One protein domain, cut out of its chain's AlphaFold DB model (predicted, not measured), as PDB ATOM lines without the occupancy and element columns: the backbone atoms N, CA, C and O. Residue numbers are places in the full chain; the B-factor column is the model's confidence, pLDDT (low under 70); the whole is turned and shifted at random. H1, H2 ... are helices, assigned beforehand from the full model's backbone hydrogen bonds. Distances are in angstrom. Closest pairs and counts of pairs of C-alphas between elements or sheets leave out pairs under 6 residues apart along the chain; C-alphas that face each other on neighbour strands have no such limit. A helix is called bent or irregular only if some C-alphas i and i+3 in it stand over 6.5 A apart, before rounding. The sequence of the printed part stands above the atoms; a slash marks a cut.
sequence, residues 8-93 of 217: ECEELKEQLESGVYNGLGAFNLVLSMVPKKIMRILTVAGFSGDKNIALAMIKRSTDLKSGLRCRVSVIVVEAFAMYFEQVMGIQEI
ATOM      1  N   GLU A   8     127.479 123.491  73.079       74.62
ATOM      2  CA  GLU A   8     128.087 123.038  74.336       74.62
ATOM      3  C   GLU A   8     128.186 124.173  75.370       74.62
ATOM      4  O   GLU A   8     128.166 123.918  76.570       74.62
ATOM      5  N   CYS A   9     128.258 125.427  74.907       81.69
ATOM      6  CA  CYS A   9     128.323 126.631  75.733       81.69
ATOM      7  C   CYS A   9     127.596 127.797  75.039       81.69
ATOM      8  O   CYS A   9     127.744 127.988  73.828       81.69
ATOM      9  N   GLU A  10     126.845 128.598  75.803       83.31
ATOM     10  CA  GLU A  10     126.151 129.796  75.296       83.31
ATOM     11  C   GLU A  10     127.129 130.843  74.741       83.31
ATOM     12  O   GLU A  10     126.836 131.482  73.734       83.31
ATOM     13  N   GLU A  11     128.340 130.950  75.293       83.50
ATOM     14  CA  GLU A  11     129.365 131.849  74.754       83.50
ATOM     15  C   GLU A  11     129.754 131.462  73.320       83.50
ATOM     16  O   GLU A  11     129.821 132.309  72.431       83.50
ATOM     17  N   LEU A  12     129.948 130.165  73.055       85.88
ATOM     18  CA  LEU A  12     130.278 129.673  71.714       85.88
ATOM     19  C   LEU A  12     129.144 129.958  70.719       85.88
ATOM     20  O   LEU A  12     129.396 130.298  69.559       85.88
ATOM     21  N   LYS A  13     127.895 129.842  71.178       86.44
ATOM     22  CA  LYS A  13     126.714 130.179  70.389       86.44
ATOM     23  C   LYS A  13     126.683 131.664  70.042       86.44
ATOM     24  O   LYS A  13     126.541 131.990  68.869       86.44
ATOM     25  N   GLU A  14     126.886 132.555  71.009       87.44
ATOM     26  CA  GLU A  14     126.895 134.005  70.773       87.44
ATOM     27  C   GLU A  14     128.064 134.443  69.871       87.44
ATOM     28  O   GLU A  14     127.893 135.297  68.992       87.44
ATOM     29  N   GLN A  15     129.240 133.821  70.002       87.88
ATOM     30  CA  GLN A  15     130.374 134.039  69.092       87.88
ATOM     31  C   GLN A  15     130.040 133.621  67.652       87.88
ATOM     32  O   GLN A  15     130.351 134.347  66.702       87.88
ATOM     33  N   LEU A  16     129.386 132.469  67.471       89.25
ATOM     34  CA  LEU A  16     128.971 132.011  66.149       89.25
ATOM     35  C   LEU A  16     127.861 132.895  65.573       89.25
ATOM     36  O   LEU A  16     127.959 133.308  64.420       89.25
ATOM     37  N   GLU A  17     126.827 133.199  66.359       90.50
ATOM     38  CA  GLU A  17     125.702 134.036  65.939       90.50
ATOM     39  C   GLU A  17     126.181 135.424  65.517       90.50
ATOM     40  O   GLU A  17     125.925 135.831  64.383       90.50
ATOM     41  N   SER A  18     126.945 136.117  66.368       90.56
ATOM     42  CA  SER A  18     127.526 137.422  66.022       90.56
ATOM     43  C   SER A  18     128.402 137.323  64.773       90.56
ATOM     44  O   SER A  18     128.341 138.171  63.886       90.56
ATOM     45  N   GLY A  19     129.167 136.240  64.625       91.12
ATOM     46  CA  GLY A  19     129.984 136.016  63.442       91.12
ATOM     47  C   GLY A  19     129.197 135.849  62.146       91.12
ATOM     48  O   GLY A  19     129.588 136.427  61.128       91.12
ATOM     49  N   VAL A  20     128.107 135.083  62.183       92.62
ATOM     50  CA  VAL A  20     127.225 134.837  61.037       92.62
ATOM     51  C   VAL A  20     126.460 136.104  60.672       92.62
ATOM     52  O   VAL A  20     126.464 136.493  59.505       92.62
ATOM     53  N   TYR A  21     125.865 136.783  61.655       94.38
ATOM     54  CA  TYR A  21     125.141 138.032  61.432       94.38
ATOM     55  C   TYR A  21     126.052 139.136  60.895       94.38
ATOM     56  O   TYR A  21     125.669 139.824  59.951       94.38
ATOM     57  N   ASN A  22     127.279 139.257  61.414       93.62
ATOM     58  CA  ASN A  22     128.265 140.186  60.871       93.62
ATOM     59  C   ASN A  22     128.572 139.894  59.396       93.62
ATOM     60  O   ASN A  22     128.518 140.791  58.563       93.62
ATOM     61  N   GLY A  23     128.889 138.636  59.070       93.12
ATOM     62  CA  GLY A  23     129.279 138.248  57.714       93.12
ATOM     63  C   GLY A  23     128.154 138.445  56.700       93.12
ATOM     64  O   GLY A  23     128.358 139.084  55.670       93.12
ATOM     65  N   LEU A  24     126.956 137.940  57.007       93.25
ATOM     66  CA  LEU A  24     125.791 138.079  56.131       93.25
ATOM     67  C   LEU A  24     125.335 139.535  56.018       93.25
ATOM     68  O   LEU A  24     125.000 139.983  54.923       93.25
ATOM     69  N   GLY A  25     125.359 140.277  57.126       93.62
ATOM     70  CA  GLY A  25     125.010 141.690  57.153       93.62
ATOM     71  C   GLY A  25     125.967 142.536  56.316       93.62
ATOM     72  O   GLY A  25     125.527 143.253  55.422       93.62
ATOM     73  N   ALA A  26     127.278 142.392  56.521       93.06
ATOM     74  CA  ALA A  26     128.290 143.097  55.734       93.06
ATOM     75  C   ALA A  26     128.194 142.759  54.236       93.06
ATOM     76  O   ALA A  26     128.265 143.647  53.389       93.06
ATOM     77  N   PHE A  27     127.978 141.484  53.901       91.88
ATOM     78  CA  PHE A  27     127.815 141.051  52.515       91.88
ATOM     79  C   PHE A  27     126.584 141.684  51.847       91.88
ATOM     80  O   PHE A  27     126.685 142.222  50.744       91.88
ATOM     81  N   ASN A  28     125.435 141.685  52.533       91.56
ATOM     82  CA  ASN A  28     124.219 142.319  52.022       91.56
ATOM     83  C   ASN A  28     124.359 143.844  51.916       91.56
ATOM     84  O   ASN A  28     123.849 144.413  50.953       91.56
ATOM     85  N   LEU A  29     125.082 144.500  52.835       89.69
ATOM     86  CA  LEU A  29     125.383 145.932  52.735       89.69
ATOM     87  C   LEU A  29     126.145 146.237  51.445       89.69
ATOM     88  O   LEU A  29     125.716 147.089  50.672       89.69
ATOM     89  N   VAL A  30     127.232 145.506  51.177       88.94
ATOM     90  CA  VAL A  30     128.032 145.703  49.959       88.94
ATOM     91  C   VAL A  30     127.182 145.482  48.709       88.94
ATOM     92  O   VAL A  30     127.179 146.331  47.819       88.94
ATOM     93  N   LEU A  31     126.410 144.390  48.648       89.31
ATOM     94  CA  LEU A  31     125.552 144.106  47.495       89.31
ATOM     95  C   LEU A  31     124.429 145.132  47.310       89.31
ATOM     96  O   LEU A  31     124.076 145.433  46.173       89.31
ATOM     97  N   SER A  32     123.898 145.706  48.391       86.81
ATOM     98  CA  SER A  32     122.851 146.731  48.302       86.81
ATOM     99  C   SER A  32     123.307 148.002  47.572       86.81
ATOM    100  O   SER A  32     122.480 148.723  47.017       86.81
ATOM    101  N   MET A  33     124.622 148.241  47.513       81.94
ATOM    102  CA  MET A  33     125.226 149.404  46.857       81.94
ATOM    103  C   MET A  33     125.603 149.152  45.402       81.94
ATOM    104  O   MET A  33     125.934 150.086  44.668       81.94
ATOM    105  N   VAL A  34     125.592 147.894  44.965       85.56
ATOM    106  CA  VAL A  34     126.000 147.547  43.609       85.56
ATOM    107  C   VAL A  34     124.965 148.103  42.617       85.56
ATOM    108  O   VAL A  34     123.761 147.878  42.775       85.56
ATOM    109  N   PRO A  35     125.394 148.803  41.547       86.75
ATOM    110  CA  PRO A  35     124.478 149.335  40.547       86.75
ATOM    111  C   PRO A  35     123.538 148.265  39.981       86.75
ATOM    112  O   PRO A  35     123.965 147.154  39.657       86.75
ATOM    113  N   LYS A  36     122.265 148.626  39.753       86.44
ATOM    114  CA  LYS A  36     121.200 147.701  39.300       86.44
ATOM    115  C   LYS A  36     121.600 146.828  38.101       86.44
ATOM    116  O   LYS A  36     121.173 145.682  38.008       86.44
ATOM    117  N   LYS A  37     122.414 147.356  37.178       88.38
ATOM    118  CA  LYS A  37     122.910 146.615  36.004       88.38
ATOM    119  C   LYS A  37     123.811 145.439  36.394       88.38
ATOM    120  O   LYS A  37     123.637 144.354  35.857       88.38
ATOM    121  N   ILE A  38     124.729 145.650  37.336       89.56
ATOM    122  CA  ILE A  38     125.637 144.611  37.836       89.56
ATOM    123  C   ILE A  38     124.861 143.647  38.740       89.56
ATOM    124  O   ILE A  38     125.015 142.435  38.608       89.56
ATOM    125  N   MET A  39     123.945 144.161  39.572       88.44
ATOM    126  CA  MET A  39     123.095 143.312  40.415       88.44
ATOM    127  C   MET A  39     122.268 142.312  39.611       88.44
ATOM    128  O   MET A  39     122.191 141.158  40.004       88.44
ATOM    129  N   ARG A  40     121.726 142.695  38.446       87.00
ATOM    130  CA  ARG A  40     121.009 141.751  37.568       87.00
ATOM    131  C   ARG A  40     121.860 140.543  37.169       87.00
ATOM    132  O   ARG A  40     121.327 139.445  37.101       87.00
ATOM    133  N   ILE A  41     123.157 140.738  36.925       91.44
ATOM    134  CA  ILE A  41     124.087 139.650  36.584       91.44
ATOM    135  C   ILE A  41     124.351 138.788  37.822       91.44
ATOM    136  O   ILE A  41     124.274 137.565  37.756       91.44
ATOM    137  N   LEU A  42     124.606 139.419  38.969       89.12
ATOM    138  CA  LEU A  42     124.868 138.722  40.229       89.12
ATOM    139  C   LEU A  42     123.657 137.901  40.708       89.12
ATOM    140  O   LEU A  42     123.835 136.801  41.228       89.12
ATOM    141  N   THR A  43     122.432 138.364  40.456       89.50
ATOM    142  CA  THR A  43     121.205 137.615  40.764       89.50
ATOM    143  C   THR A  43     121.073 136.329  39.955       89.50
ATOM    144  O   THR A  43     120.555 135.351  40.486       89.50
ATOM    145  N   VAL A  44     121.621 136.259  38.735       91.12
ATOM    146  CA  VAL A  44     121.690 134.992  37.978       91.12
ATOM    147  C   VAL A  44     122.570 133.964  38.698       91.12
ATOM    148  O   VAL A  44     122.254 132.779  38.694       91.12
ATOM    149  N   ALA A  45     123.631 134.411  39.374       88.38
ATOM    150  CA  ALA A  45     124.484 133.562  40.208       88.38
ATOM    151  C   ALA A  45     123.904 133.299  41.618       88.38
ATOM    152  O   ALA A  45     124.564 132.675  42.445       88.38
ATOM    153  N   GLY A  46     122.683 133.770  41.901       86.62
ATOM    154  CA  GLY A  46     122.003 133.586  43.186       86.62
ATOM    155  C   GLY A  46     122.295 134.666  44.232       86.62
ATOM    156  O   GLY A  46     121.873 134.529  45.378       86.62
ATOM    157  N   PHE A  47     122.988 135.751  43.871       86.44
ATOM    158  CA  PHE A  47     123.265 136.844  44.801       86.44
ATOM    159  C   PHE A  47     122.150 137.892  44.811       86.44
ATOM    160  O   PHE A  47     121.691 138.383  43.776       86.44
ATOM    161  N   SER A  48     121.757 138.299  46.010       84.75
ATOM    162  CA  SER A  48     120.864 139.430  46.238       84.75
ATOM    163  C   SER A  48     121.384 140.244  47.415       84.75
ATOM    164  O   SER A  48     122.068 139.708  48.287       84.75
ATOM    165  N   GLY A  49     121.120 141.546  47.392       84.19
ATOM    166  CA  GLY A  49     121.485 142.461  48.461       84.19
ATOM    167  C   GLY A  49     120.275 143.292  48.837       84.19
ATOM    168  O   GLY A  49     119.719 143.980  47.983       84.19
ATOM    169  N   ASP A  50     119.883 143.219  50.103       86.44
ATOM    170  CA  ASP A  50     118.851 144.071  50.682       86.44
ATOM    171  C   ASP A  50     119.440 144.814  51.879       86.44
ATOM    172  O   ASP A  50     119.929 144.209  52.836       86.44
ATOM    173  N   LYS A  51     119.396 146.144  51.814       87.00
ATOM    174  CA  LYS A  51     119.967 147.020  52.834       87.00
ATOM    175  C   LYS A  51     119.257 146.898  54.183       87.00
ATOM    176  O   LYS A  51     119.920 146.914  55.215       87.00
ATOM    177  N   ASN A  52     117.935 146.742  54.202       89.75
ATOM    178  CA  ASN A  52     117.171 146.616  55.444       89.75
ATOM    179  C   ASN A  52     117.498 145.299  56.147       89.75
ATOM    180  O   ASN A  52     117.722 145.280  57.358       89.75
ATOM    181  N   ILE A  53     117.597 144.207  55.380       91.00
ATOM    182  CA  ILE A  53     118.049 142.912  55.901       91.00
ATOM    183  C   ILE A  53     119.482 143.035  56.429       91.00
ATOM    184  O   ILE A  53     119.772 142.574  57.534       91.00
ATOM    185  N   ALA A  54     120.364 143.700  55.678       92.00
ATOM    186  CA  ALA A  54     121.749 143.923  56.070       92.00
ATOM    187  C   ALA A  54     121.864 144.649  57.420       92.00
ATOM    188  O   ALA A  54     122.555 144.177  58.326       92.00
ATOM    189  N   LEU A  55     121.146 145.765  57.573       91.94
ATOM    190  CA  LEU A  55     121.143 146.569  58.795       91.94
ATOM    191  C   LEU A  55     120.521 145.820  59.972       91.94
ATOM    192  O   LEU A  55     121.062 145.877  61.074       91.94
ATOM    193  N   ALA A  56     119.441 145.066  59.752       93.19
ATOM    194  CA  ALA A  56     118.845 144.232  60.793       93.19
ATOM    195  C   ALA A  56     119.826 143.156  61.294       93.19
ATOM    196  O   ALA A  56     119.961 142.955  62.503       93.19
ATOM    197  N   MET A  57     120.556 142.503  60.382       94.12
ATOM    198  CA  MET A  57     121.588 141.525  60.738       94.12
ATOM    199  C   MET A  57     122.746 142.175  61.498       94.12
ATOM    200  O   MET A  57     123.152 141.666  62.540       94.12
ATOM    201  N   ILE A  58     123.256 143.317  61.031       93.44
ATOM    202  CA  ILE A  58     124.356 144.002  61.719       93.44
ATOM    203  C   ILE A  58     123.922 144.471  63.104       93.44
ATOM    204  O   ILE A  58     124.637 144.206  64.066       93.44
ATOM    205  N   LYS A  59     122.732 145.063  63.234       92.94
ATOM    206  CA  LYS A  59     122.184 145.470  64.531       92.94
ATOM    207  C   LYS A  59     122.072 144.284  65.491       92.94
ATOM    208  O   LYS A  59     122.529 144.363  66.629       92.94
ATOM    209  N   ARG A  60     121.581 143.138  65.007       92.75
ATOM    210  CA  ARG A  60     121.554 141.908  65.807       92.75
ATOM    211  C   ARG A  60     122.957 141.478  66.245       92.75
ATOM    212  O   ARG A  60     123.128 141.075  67.389       92.75
ATOM    213  N   SER A  61     123.958 141.585  65.372       93.62
ATOM    214  CA  SER A  61     125.354 141.308  65.729       93.62
ATOM    215  C   SER A  61     125.902 142.284  66.780       93.62
ATOM    216  O   SER A  61     126.603 141.858  67.696       93.62
ATOM    217  N   THR A  62     125.563 143.578  66.694       93.00
ATOM    218  CA  THR A  62     125.989 144.585  67.683       93.00
ATOM    219  C   THR A  62     125.347 144.377  69.057       93.00
ATOM    220  O   THR A  62     125.975 144.682  70.069       93.00
ATOM    221  N   ASP A  63     124.141 143.804  69.106       91.81
ATOM    222  CA  ASP A  63     123.447 143.488  70.362       91.81
ATOM    223  C   ASP A  63     124.083 142.299  71.108       91.81
ATOM    224  O   ASP A  63     123.983 142.208  72.333       91.81
ATOM    225  N   LEU A  64     124.791 141.411  70.399       90.06
ATOM    226  CA  LEU A  64     125.503 140.255  70.962       90.06
ATOM    227  C   LEU A  64     126.860 140.674  71.562       90.06
ATOM    228  O   LEU A  64     127.927 140.285  71.086       90.06
ATOM    229  N   LYS A  65     126.815 141.503  72.612       83.81
ATOM    230  CA  LYS A  65     127.957 142.231  73.209       83.81
ATOM    231  C   LYS A  65     129.096 141.357  73.758       83.81
ATOM    232  O   LYS A  65     130.222 141.838  73.888       83.81
ATOM    233  N   SER A  66     128.814 140.104  74.097       81.38
ATOM    234  CA  SER A  66     129.783 139.073  74.508       81.38
ATOM    235  C   SER A  66     130.606 138.534  73.330       81.38
ATOM    236  O   SER A  66     131.759 138.133  73.500       81.38
ATOM    237  N   GLY A  67     130.043 138.566  72.119       78.56
ATOM    238  CA  GLY A  67     130.682 138.111  70.895       78.56
ATOM    239  C   GLY A  67     131.844 139.017  70.495       78.56
ATOM    240  O   GLY A  67     131.702 140.232  70.402       78.56
ATOM    241  N   LEU A  68     133.002 138.450  70.163       79.69
ATOM    242  CA  LEU A  68     134.161 139.210  69.680       79.69
ATOM    243  C   LEU A  68     133.830 139.959  68.378       79.69
ATOM    244  O   LEU A  68     134.325 141.062  68.138       79.69
ATOM    245  N   ARG A  69     132.965 139.360  67.548       87.56
ATOM    246  CA  ARG A  69     132.552 139.896  66.246       87.56
ATOM    247  C   ARG A  69     131.630 141.111  66.370       87.56
ATOM    248  O   ARG A  69     131.553 141.857  65.399       87.56
ATOM    249  N   CYS A  70     131.007 141.365  67.528       89.38
ATOM    250  CA  CYS A  70     130.146 142.541  67.701       89.38
ATOM    251  C   CYS A  70     130.928 143.843  67.475       89.38
ATOM    252  O   CYS A  70     130.453 144.737  66.783       89.38
ATOM    253  N   ARG A  71     132.180 143.914  67.951       91.06
ATOM    254  CA  ARG A  71     133.065 145.071  67.745       91.06
ATOM    255  C   ARG A  71     133.409 145.275  66.274       91.06
ATOM    256  O   ARG A  71     133.474 146.402  65.806       91.06
ATOM    257  N   VAL A  72     133.594 144.185  65.531       92.62
ATOM    258  CA  VAL A  72     133.823 144.254  64.081       92.62
ATOM    259  C   VAL A  72     132.561 144.738  63.368       92.62
ATOM    260  O   VAL A  72     132.661 145.565  62.473       92.62
ATOM    261  N   SER A  73     131.377 144.285  63.785       94.06
ATOM    262  CA  SER A  73     130.101 144.764  63.237       94.06
ATOM    263  C   SER A  73     129.877 146.254  63.453       94.06
ATOM    264  O   SER A  73     129.376 146.919  62.552       94.06
ATOM    265  N   VAL A  74     130.288 146.773  64.611       95.12
ATOM    266  CA  VAL A  74     130.262 148.208  64.922       95.12
ATOM    267  C   VAL A  74     131.140 148.975  63.933       95.12
ATOM    268  O   VAL A  74     130.636 149.845  63.235       95.12
ATOM    269  N   ILE A  75     132.398 148.557  63.757       94.81
ATOM    270  CA  ILE A  75     133.318 149.169  62.782       94.81
ATOM    271  C   ILE A  75     132.741 149.106  61.358       94.81
ATOM    272  O   ILE A  75     132.822 150.077  60.611       94.81
ATOM    273  N   VAL A  76     132.137 147.977  60.963       94.25
ATOM    274  CA  VAL A  76     131.532 147.815  59.630       94.25
ATOM    275  C   VAL A  76     130.392 148.809  59.413       94.25
ATOM    276  O   VAL A  76     130.368 149.471  58.375       94.25
ATOM    277  N   VAL A  77     129.457 148.931  60.360       94.19
ATOM    278  CA  VAL A  77     128.325 149.852  60.194       94.19
ATOM    279  C   VAL A  77     128.747 151.311  60.316       94.19
ATOM    280  O   VAL A  77     128.247 152.132  59.556       94.19
ATOM    281  N   GLU A  78     129.714 151.634  61.178       95.00
ATOM    282  CA  GLU A  78     130.293 152.978  61.283       95.00
ATOM    283  C   GLU A  78     131.022 153.385  60.002       95.00
ATOM    284  O   GLU A  78     130.762 154.464  59.469       95.00
ATOM    285  N   ALA A  79     131.858 152.507  59.435       93.88
ATOM    286  CA  ALA A  79     132.482 152.745  58.135       93.88
ATOM    287  C   ALA A  79     131.432 152.977  57.044       93.88
ATOM    288  O   ALA A  79     131.553 153.903  56.238       93.88
ATOM    289  N   PHE A  80     130.397 152.138  57.013       91.62
ATOM    290  CA  PHE A  80     129.380 152.218  55.980       91.62
ATOM    291  C   PHE A  80     128.548 153.500  56.094       91.62
ATOM    292  O   PHE A  80     128.421 154.228  55.113       91.62
ATOM    293  N   ALA A  81     128.057 153.821  57.290       91.56
ATOM    294  CA  ALA A  81     127.245 155.005  57.547       91.56
ATOM    295  C   ALA A  81     128.027 156.313  57.367       91.56
ATOM    296  O   ALA A  81     127.531 157.253  56.750       91.56
ATOM    297  N   MET A  82     129.252 156.387  57.895       92.75
ATOM    298  CA  MET A  82     129.982 157.657  57.987       92.75
ATOM    299  C   MET A  82     130.912 157.934  56.804       92.75
ATOM    300  O   MET A  82     131.256 159.089  56.579       92.75
ATOM    301  N   TYR A  83     131.323 156.912  56.046       91.25
ATOM    302  CA  TYR A  83     132.187 157.092  54.874       91.25
ATOM    303  C   TYR A  83     131.500 156.667  53.575       91.25
ATOM    304  O   TYR A  83     131.426 157.464  52.641       91.25
ATOM    305  N   PHE A  84     130.965 155.445  53.490       88.38
ATOM    306  CA  PHE A  84     130.398 154.961  52.223       88.38
ATOM    307  C   PHE A  84     129.101 155.676  51.833       88.38
ATOM    308  O   PHE A  84     128.984 156.153  50.705       88.38
ATOM    309  N   GLU A  85     128.130 155.792  52.741       86.81
ATOM    310  CA  GLU A  85     126.882 156.507  52.451       86.81
ATOM    311  C   GLU A  85     127.104 157.997  52.208       86.81
ATOM    312  O   GLU A  85     126.387 158.580  51.393       86.81
ATOM    313  N   GLN A  86     128.108 158.588  52.868       86.06
ATOM    314  CA  GLN A  86     128.509 159.976  52.649       86.06
ATOM    315  C   GLN A  86     128.970 160.186  51.202       86.06
ATOM    316  O   GLN A  86     128.474 161.087  50.530       86.06
ATOM    317  N   VAL A  87     129.873 159.337  50.695       85.62
ATOM    318  CA  VAL A  87     130.369 159.416  49.306       85.62
ATOM    319  C   VAL A  87     129.239 159.239  48.290       85.62
ATOM    320  O   VAL A  87     129.261 159.839  47.220       85.62
ATOM    321  N   MET A  88     128.236 158.432  48.630       82.25
ATOM    322  CA  MET A  88     127.112 158.121  47.746       82.25
ATOM    323  C   MET A  88     125.940 159.107  47.868       82.25
ATOM    324  O   MET A  88     125.012 159.030  47.067       82.25
ATOM    325  N   GLY A  89     125.964 160.017  48.848       81.44
ATOM    326  CA  GLY A  89     124.917 161.020  49.070       81.44
ATOM    327  C   GLY A  89     123.570 160.453  49.538       81.44
ATOM    328  O   GLY A  89     122.539 161.060  49.272       81.44
ATOM    329  N   ILE A  90     123.565 159.281  50.184       78.88
ATOM    330  CA  ILE A  90     122.335 158.572  50.589       78.88
ATOM    331  C   ILE A  90     121.972 158.875  52.053       78.88
ATOM    332  O   ILE A  90     120.836 159.240  52.332       78.88
ATOM    333  N   GLN A  91     122.945 158.743  52.967       78.88
ATOM    334  CA  GLN A  91     122.838 158.997  54.418       78.88
ATOM    335  C   GLN A  91     121.520 158.499  55.058       78.88
ATOM    336  O   GLN A  91     120.786 159.249  55.699       78.88
ATOM    337  N   GLU A  92     121.214 157.216  54.869       80.56
ATOM    338  CA  GLU A  92     119.957 156.584  55.301       80.56
ATOM    339  C   GLU A  92     120.095 155.826  56.630       80.56
ATOM    340  O   GLU A  92     119.083 155.510  57.258       80.56
ATOM    341  N   ILE A  93     121.317 155.495  57.064       85.56
ATOM    342  CA  ILE A  93     121.520 154.825  58.354       85.56
ATOM    343  C   ILE A  93     121.179 155.780  59.503       85.56
ATOM    344  O   ILE A  93     121.620 156.927  59.548       85.56
TER     345      ILE A  93
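Overview. This is residues 8 to 93 of the 217 residues of the protein "Tetratricopeptide repeat protein 39B-like protein" of Leptotrombidium deliense (UniProt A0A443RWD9). The longest helix, H1, lines up with H3 and H4 in a three-helix up-and-down bundle, each helix running against the one before it in the bundle, with the three centres making a triangle. The short helix H2 sits off the bundle, beyond the end of H1 at residue 32 and turned steeply to it, and it touches no other helix. The bundle opens toward the residue 88 end of H4, which meets H1 with residues 68 to 76 alone and H3 with residues 69 to 77 alone. The printed part has 86 residues with four named helices in the order H1, H2, H3, H4 and no named strand, so the class is all helix. It is only just compact, close to loose, with a radius of gyration of the C-alphas of 14.0 A, and it spans 45 by 30 by 15 A.

Along the chain. Find C-alpha 10 at (126.151, 129.796, 75.296); from there H1, residues 10 to 32, runs 32.0 A to C-alpha 32 at (122.851, 146.731, 48.302). Next comes H2, residues 36 to 44, 12.8 A long. Look then at H3, residues 51 to 63, which covers 18.2 A. H4, residues 68 to 88, runs 29.8 A and ends at C-alpha 88 at (127.112, 158.121, 47.746). H4 is neither bent nor irregular, but only just: C-alphas 82 and 85 are 6.4 A apart.

Arrangement. Start at H1 and look to Gly 25: its C-alpha is 4.1 A from that of Ala 54, the closest C-alphas of H1 and H3. These two helices touch at a shallow tilt of 26 degrees, opposite ways. H1 also touches H4, at a shallow tilt of 14 degrees, the same way; their closest C-alphas, of Gly 19 and Arg 69, are 5.4 A apart. H3 and H4 form a helical hairpin, opposite ways at 36 degrees, a tilt only just steep. They touch through residues 58 to 63 of H3 and 69 to 77 of H4 alone, and their closest C-alphas, of Thr 62 and Cys 70, are 4.6 A apart. H2 is close to H1 but not clearly touching, with the closest C-alphas, of Leu 31 and Met 39, 7.5 A apart; H2 is apart from H3 and from H4. In H1 and H3 every O i to N i+4 pair is within hydrogen-bond range, against 3 of 5 in H2 and 14 of 17 in H4.

Size, cuts and confidence. The outline is only just flat. The two C-alphas farthest apart, of Glu 8 and Gly 89, are 45.7 A from each other. The printed part has no cut and no long link: H1 to H2 and H3 to H4 are tight, H2 to H3 is short. The mean pLDDT of the printed part is 88.7, and no printed residue is under 70.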